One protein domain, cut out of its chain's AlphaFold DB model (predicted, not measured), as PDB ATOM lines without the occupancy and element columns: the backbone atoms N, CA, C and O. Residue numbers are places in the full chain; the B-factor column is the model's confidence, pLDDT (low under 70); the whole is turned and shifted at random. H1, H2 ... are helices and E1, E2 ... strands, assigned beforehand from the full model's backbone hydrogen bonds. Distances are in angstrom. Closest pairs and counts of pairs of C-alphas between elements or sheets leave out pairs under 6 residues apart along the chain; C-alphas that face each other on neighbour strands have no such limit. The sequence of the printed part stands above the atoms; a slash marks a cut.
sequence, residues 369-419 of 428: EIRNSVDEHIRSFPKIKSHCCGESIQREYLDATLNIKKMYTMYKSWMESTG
ATOM      1  N   GLU A 369     -37.785 -32.849  -2.097       86.06
ATOM      2  CA  GLU A 369     -37.892 -33.892  -3.108       86.06
ATOM      3  C   GLU A 369     -38.341 -33.303  -4.450       86.06
ATOM      4  O   GLU A 369     -37.715 -33.550  -5.478       86.06
ATOM      5  N   ILE A 370     -39.366 -32.442  -4.435       85.56
ATOM      6  CA  ILE A 370     -39.850 -31.757  -5.641       85.56
ATOM      7  C   ILE A 370     -38.792 -30.795  -6.177       85.56
ATOM      8  O   ILE A 370     -38.577 -30.723  -7.382       85.56
ATOM      9  N   ARG A 371     -38.094 -30.071  -5.297       87.88
ATOM     10  CA  ARG A 371     -37.011 -29.172  -5.717       87.88
ATOM     11  C   ARG A 371     -35.874 -29.935  -6.393       87.88
ATOM     12  O   ARG A 371     -35.437 -29.527  -7.461       87.88
ATOM     13  N   ASN A 372     -35.440 -31.038  -5.792       89.31
ATOM     14  CA  ASN A 372     -34.374 -31.877  -6.332       89.31
ATOM     15  C   ASN A 372     -34.774 -32.472  -7.686       89.31
ATOM     16  O   ASN A 372     -33.970 -32.469  -8.608       89.31
ATOM     17  N   SER A 373     -36.027 -32.913  -7.816       90.31
ATOM     18  CA  SER A 373     -36.593 -33.421  -9.069       90.31
ATOM     19  C   SER A 373     -36.617 -32.350 -10.172       90.31
ATOM     20  O   SER A 373     -36.227 -32.613 -11.308       90.31
ATOM     21  N   VAL A 374     -36.999 -31.110  -9.843       90.62
ATOM     22  CA  VAL A 374     -36.915 -29.981 -10.785       90.62
ATOM     23  C   VAL A 374     -35.462 -29.706 -11.188       90.62
ATOM     24  O   VAL A 374     -35.191 -29.527 -12.373       90.62
ATOM     25  N   ASP A 375     -34.527 -29.693 -10.233       90.00
ATOM     26  CA  ASP A 375     -33.100 -29.465 -10.506       90.00
ATOM     27  C   ASP A 375     -32.497 -30.568 -11.390       90.00
ATOM     28  O   ASP A 375     -31.719 -30.276 -12.298       90.00
ATOM     29  N   GLU A 376     -32.859 -31.828 -11.146       91.62
ATOM     30  CA  GLU A 376     -32.448 -32.980 -11.951       91.62
ATOM     31  C   GLU A 376     -32.954 -32.859 -13.390       91.62
ATOM     32  O   GLU A 376     -32.167 -32.951 -14.335       91.62
ATOM     33  N   HIS A 377     -34.235 -32.525 -13.564       92.00
ATOM     34  CA  HIS A 377     -34.803 -32.283 -14.889       92.00
ATOM     35  C   HIS A 377     -34.130 -31.106 -15.604       92.00
ATOM     36  O   HIS A 377     -33.797 -31.213 -16.782       92.00
ATOM     37  N   ILE A 378     -33.854 -29.997 -14.907       91.44
ATOM     38  CA  ILE A 378     -33.138 -28.847 -15.489       91.44
ATOM     39  C   ILE A 378     -31.719 -29.240 -15.927       91.44
ATOM     40  O   ILE A 378     -31.248 -28.774 -16.966       91.44
ATOM     41  N   ARG A 379     -31.032 -30.103 -15.170       90.25
ATOM     42  CA  ARG A 379     -29.685 -30.587 -15.518       90.25
ATOM     43  C   ARG A 379     -29.673 -31.596 -16.664       90.25
ATOM     44  O   ARG A 379     -28.614 -31.780 -17.256       90.25
ATOM     45  N   SER A 380     -30.810 -32.213 -16.990       89.19
ATOM     46  CA  SER A 380     -30.919 -33.156 -18.112       89.19
ATOM     47  C   SER A 380     -30.838 -32.485 -19.491       89.19
ATOM     48  O   SER A 380     -30.526 -33.147 -20.480       89.19
ATOM     49  N   PHE A 381     -31.099 -31.175 -19.578       90.44
ATOM     50  CA  PHE A 381     -31.032 -30.455 -20.846       90.44
ATOM     51  C   PHE A 381     -29.579 -30.261 -21.307       90.44
ATOM     52  O   PHE A 381     -28.717 -29.903 -20.498       90.44
ATOM     53  N   PRO A 382     -29.298 -30.425 -22.614       88.88
ATOM     54  CA  PRO A 382     -27.973 -30.171 -23.158       88.88
ATOM     55  C   PRO A 382     -27.617 -28.694 -23.004       88.88
ATOM     56  O   PRO A 382     -28.446 -27.801 -23.207       88.88
ATOM     57  N   LYS A 383     -26.358 -28.442 -22.658       87.75
ATOM     58  CA  LYS A 383     -25.834 -27.093 -22.499       87.75
ATOM     59  C   LYS A 383     -24.965 -26.717 -23.689       87.75
ATOM     60  O   LYS A 383     -24.146 -27.506 -24.152       87.75
ATOM     61  N   ILE A 384     -25.127 -25.488 -24.152       83.50
ATOM     62  CA  ILE A 384     -24.449 -24.922 -25.312       83.50
ATOM     63  C   ILE A 384     -23.459 -23.866 -24.818       83.50
ATOM     64  O   ILE A 384     -23.790 -23.023 -23.980       83.50
ATOM     65  N   LYS A 385     -22.227 -23.898 -25.328       76.94
ATOM     66  CA  LYS A 385     -21.225 -22.859 -25.053       76.94
ATOM     67  C   LYS A 385     -21.549 -21.618 -25.882       76.94
ATOM     68  O   LYS A 385     -21.905 -21.735 -27.052       76.94
ATOM     69  N   SER A 386     -21.416 -20.421 -25.311       67.56
ATOM     70  CA  SER A 386     -21.556 -19.198 -26.109       67.56
ATOM     71  C   SER A 386     -20.470 -19.144 -27.181       67.56
ATOM     72  O   SER A 386     -19.291 -19.048 -26.851       67.56
ATOM     73  N   HIS A 387     -20.874 -19.137 -28.451       61.16
ATOM     74  CA  HIS A 387     -19.971 -19.006 -29.600       61.16
ATOM     75  C   HIS A 387     -19.200 -17.674 -29.646       61.16
ATOM     76  O   HIS A 387     -18.246 -17.549 -30.405       61.16
ATOM     77  N   CYS A 388     -19.591 -16.680 -28.842       61.50
ATOM     78  CA  CYS A 388     -19.034 -15.330 -28.873       61.50
ATOM     79  C   CYS A 388     -18.594 -14.859 -27.480       61.50
ATOM     80  O   CYS A 388     -19.101 -13.860 -26.980       61.50
ATOM     81  N   CYS A 389     -17.685 -15.572 -26.819       47.94
ATOM     82  CA  CYS A 389     -16.922 -15.024 -25.694       47.94
ATOM     83  C   CYS A 389     -15.488 -15.546 -25.795       47.94
ATOM     84  O   CYS A 389     -15.283 -16.756 -25.858       47.94
ATOM     85  N   GLY A 390     -14.522 -14.624 -25.846       55.00
ATOM     86  CA  GLY A 390     -13.094 -14.940 -25.813       55.00
ATOM     87  C   GLY A 390     -12.720 -15.761 -24.575       55.00
ATOM     88  O   GLY A 390     -13.457 -15.786 -23.589       55.00
ATOM     89  N   GLU A 391     -11.574 -16.432 -24.662       54.09
ATOM     90  CA  GLU A 391     -11.098 -17.600 -23.894       54.09
ATOM     91  C   GLU A 391     -11.178 -17.560 -22.350       54.09
ATOM     92  O   GLU A 391     -10.875 -18.559 -21.702       54.09
ATOM     93  N   SER A 392     -11.623 -16.471 -21.720       56.66
ATOM     94  CA  SER A 392     -11.588 -16.292 -20.264       56.66
ATOM     95  C   SER A 392     -12.878 -16.644 -19.510       56.66
ATOM     96  O   SER A 392     -12.846 -16.715 -18.282       56.66
ATOM     97  N   ILE A 393     -14.016 -16.895 -20.181       58.41
ATOM     98  CA  ILE A 393     -15.273 -17.240 -19.488       58.41
ATOM     99  C   ILE A 393     -16.052 -18.343 -20.229       58.41
ATOM    100  O   ILE A 393     -16.837 -18.074 -21.138       58.41
ATOM    101  N   GLN A 394     -15.920 -19.596 -19.778       65.88
ATOM    102  CA  GLN A 394     -16.729 -20.729 -20.257       65.88
ATOM    103  C   GLN A 394     -18.139 -20.712 -19.634       65.88
ATOM    104  O   GLN A 394     -18.460 -21.513 -18.758       65.88
ATOM    105  N   ARG A 395     -18.998 -19.771 -20.046       72.25
ATOM    106  CA  ARG A 395     -20.424 -19.805 -19.674       72.25
ATOM    107  C   ARG A 395     -21.178 -20.803 -20.549       72.25
ATOM    108  O   ARG A 395     -21.088 -20.771 -21.776       72.25
ATOM    109  N   GLU A 396     -21.949 -21.657 -19.892       80.75
ATOM    110  CA  GLU A 396     -22.846 -22.629 -20.507       80.75
ATOM    111  C   GLU A 396     -24.288 -22.117 -20.446       80.75
ATOM    112  O   GLU A 396     -24.738 -21.623 -19.410       80.75
ATOM    113  N   TYR A 397     -25.015 -22.250 -21.550       84.50
ATOM    114  CA  TYR A 397     -26.387 -21.780 -21.695       84.50
ATOM    115  C   TYR A 397     -27.305 -22.935 -22.085       84.50
ATOM    116  O   TYR A 397     -26.886 -23.881 -22.745       84.50
ATOM    117  N   LEU A 398     -28.571 -22.855 -21.686       87.31
ATOM    118  CA  LEU A 398     -29.607 -23.708 -22.263       87.31
ATOM    119  C   LEU A 398     -29.933 -23.228 -23.681       87.31
ATOM    120  O   LEU A 398     -29.729 -22.059 -24.010       87.31
ATOM    121  N   ASP A 399     -30.451 -24.134 -24.504       85.94
ATOM    122  CA  ASP A 399     -30.872 -23.823 -25.868       85.94
ATOM    123  C   ASP A 399     -31.862 -22.642 -25.912       85.94
ATOM    124  O   ASP A 399     -32.804 -22.570 -25.120       85.94
ATOM    125  N   ALA A 400     -31.672 -21.714 -26.854       84.25
ATOM    126  CA  ALA A 400     -32.477 -20.493 -26.961       84.25
ATOM    127  C   ALA A 400     -33.969 -20.760 -27.251       84.25
ATOM    128  O   ALA A 400     -34.822 -19.900 -27.013       84.25
ATOM    129  N   THR A 401     -34.306 -21.948 -27.754       85.81
ATOM    130  CA  THR A 401     -35.687 -22.371 -28.004       85.81
ATOM    131  C   THR A 401     -36.386 -22.901 -26.748       85.81
ATOM    132  O   THR A 401     -37.627 -23.000 -26.745       85.81
ATOM    133  N   LEU A 402     -35.630 -23.212 -25.684       88.19
ATOM    134  CA  LEU A 402     -36.150 -23.616 -24.383       88.19
ATOM    135  C   LEU A 402     -36.576 -22.379 -23.593       88.19
ATOM    136  O   LEU A 402     -35.788 -21.504 -23.251       88.19
ATOM    137  N   ASN A 403     -37.861 -22.328 -23.263       89.75
ATOM    138  CA  ASN A 403     -38.401 -21.340 -22.340       89.75
ATOM    139  C   ASN A 403     -38.975 -22.040 -21.107       89.75
ATOM    140  O   ASN A 403     -39.293 -23.229 -21.144       89.75
ATOM    141  N   ILE A 404     -39.158 -21.284 -20.023       88.69
ATOM    142  CA  ILE A 404     -39.628 -21.809 -18.731       88.69
ATOM    143  C   ILE A 404     -40.935 -22.607 -18.885       88.69
ATOM    144  O   ILE A 404     -41.092 -23.665 -18.283       88.69
ATOM    145  N   LYS A 405     -41.862 -22.149 -19.740       90.19
ATOM    146  CA  LYS A 405     -43.146 -22.828 -19.984       90.19
ATOM    147  C   LYS A 405     -42.963 -24.182 -20.680       90.19
ATOM    148  O   LYS A 405     -43.606 -25.157 -20.289       90.19
ATOM    149  N   LYS A 406     -42.088 -24.254 -21.686       90.06
ATOM    150  CA  LYS A 406     -41.726 -25.502 -22.374       90.06
ATOM    151  C   LYS A 406     -41.034 -26.457 -21.411       90.06
ATOM    152  O   LYS A 406     -41.486 -27.586 -21.279       90.06
ATOM    153  N   MET A 407     -40.036 -25.981 -20.668       91.06
ATOM    154  CA  MET A 407     -39.317 -26.788 -19.677       91.06
ATOM    155  C   MET A 407     -40.256 -27.358 -18.611       91.06
ATOM    156  O   MET A 407     -40.152 -28.533 -18.281       91.06
ATOM    157  N   TYR A 408     -41.220 -26.567 -18.134       91.69
ATOM    158  CA  TYR A 408     -42.251 -27.027 -17.201       91.69
ATOM    159  C   TYR A 408     -43.191 -28.070 -17.818       91.69
ATOM    160  O   TYR A 408     -43.544 -29.046 -17.164       91.69
ATOM    161  N   THR A 409     -43.588 -27.890 -19.080       92.38
ATOM    162  CA  THR A 409     -44.416 -28.875 -19.794       92.38
ATOM    163  C   THR A 409     -43.660 -30.195 -19.950       92.38
ATOM    164  O   THR A 409     -44.194 -31.246 -19.611       92.38
ATOM    165  N   MET A 410     -42.388 -30.126 -20.353       92.06
ATOM    166  CA  MET A 410     -41.497 -31.285 -20.456       92.06
ATOM    167  C   MET A 410     -41.277 -31.950 -19.093       92.06
ATOM    168  O   MET A 410     -41.265 -33.171 -19.012       92.06
ATOM    169  N   TYR A 411     -41.167 -31.163 -18.018       92.00
ATOM    170  CA  TYR A 411     -41.027 -31.673 -16.655       92.00
ATOM    171  C   TYR A 411     -42.256 -32.465 -16.201       92.00
ATOM    172  O   TYR A 411     -42.110 -33.532 -15.615       92.00
ATOM    173  N   LYS A 412     -43.475 -31.995 -16.506       89.69
ATOM    174  CA  LYS A 412     -44.699 -32.758 -16.199       89.69
ATOM    175  C   LYS A 412     -44.694 -34.121 -16.878       89.69
ATOM    176  O   LYS A 412     -44.937 -35.120 -16.214       89.69
ATOM    177  N   SER A 413     -44.381 -34.149 -18.173       90.12
ATOM    178  CA  SER A 413     -44.308 -35.398 -18.935       90.12
ATOM    179  C   SER A 413     -43.198 -36.317 -18.412       90.12
ATOM    180  O   SER A 413     -43.400 -37.522 -18.295       90.12
ATOM    181  N   TRP A 414     -42.050 -35.755 -18.023       89.25
ATOM    182  CA  TRP A 414     -40.947 -36.500 -17.413       89.25
ATOM    183  C   TRP A 414     -41.347 -37.132 -16.069       89.25
ATOM    184  O   TRP A 414     -41.099 -38.318 -15.847       89.25
ATOM    185  N   MET A 415     -42.060 -36.392 -15.216       84.94
ATOM    186  CA  MET A 415     -42.599 -36.896 -13.945       84.94
ATOM    187  C   MET A 415     -43.635 -38.012 -14.137       84.94
ATOM    188  O   MET A 415     -43.636 -38.992 -13.393       84.94
ATOM    189  N   GLU A 416     -44.496 -37.887 -15.151       84.06
ATOM    190  CA  GLU A 416     -45.473 -38.922 -15.512       84.06
ATOM    191  C   GLU A 416     -44.784 -40.209 -15.990       84.06
ATOM    192  O   GLU A 416     -45.206 -41.301 -15.615       84.06
ATOM    193  N   SER A 417     -43.687 -40.088 -16.745       79.94
ATOM    194  CA  SER A 417     -42.921 -41.236 -17.253       79.94
ATOM    195  C   SER A 417     -42.068 -41.949 -16.194       79.94
ATOM    196  O   SER A 417     -41.825 -43.147 -16.302       79.94
ATOM    197  N   THR A 418     -41.634 -41.236 -15.151       76.38
ATOM    198  CA  THR A 418     -40.759 -41.760 -14.081       76.38
ATOM    199  C   THR A 418     -41.532 -42.290 -12.866       76.38
ATOM    200  O   THR A 418     -40.930 -42.757 -11.901       76.38
ATOM    201  N   GLY A 419     -42.871 -42.251 -12.898       65.19
ATOM    202  CA  GLY A 419     -43.732 -42.815 -11.852       65.19
ATOM    203  C   GLY A 419     -43.765 -42.018 -10.540       65.19
ATOM    204  O   GLY A 419     -44.233 -42.532  -9.521       65.19
TER     205      GLY A 419
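What this domain is: This is residues 369 to 419 of the 428 residues of the protein "ZAD domain-containing protein" of Nasonia vitripennis (UniProt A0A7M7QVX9). A thin hairpin of two short strands, E1 and E2, reaches away from two helices, H1 and H2, which are set crosswise at the opposite end of the model. The 51 printed residues run H1, E1, E2, H2, with an antiparallel sheet E1 - E2; the class is mostly helix. The whole is loose, with a radius of gyration of the C-alphas of 13.7 A, and spans 43 by 21 by 14 A, only just a rod.

How they stand to each other: E1, residues 383 to 385, and E2, residues 396 to 398, form a hairpin, antiparallel at 131 degrees; N 384 and O 397 are 2.8 A apart, within hydrogen-bond range. H1, residues 369 to 380, touches H2, residues 404 to 417, with residues 374 to 378 alone. Their closest C-alphas, of His 377 and Tyr 411, are 6.5 A apart, and their lines are only just about perpendicular, at 71 degrees. H1 and E2 are apart, as are E1 and H2. In H1 and H2 every O i to N i+4 pair is within hydrogen-bond range.

Where its parts are: E1 is 6.8 A long and E2 7.1 A. H1 begins at C-alpha 369 (-37.892, -33.892, -3.108) and is 16.6 A long; H2 is 19.8 A long and ends at C-alpha 417 (-42.921, -41.236, -17.253).

The domain as a whole: The C-alphas farthest apart, of Gly 390 and Gly 419, are 43.7 A apart. The printed part has no cut, and no link is long. Residues 386 to 394 and residue 419 have pLDDT under 70.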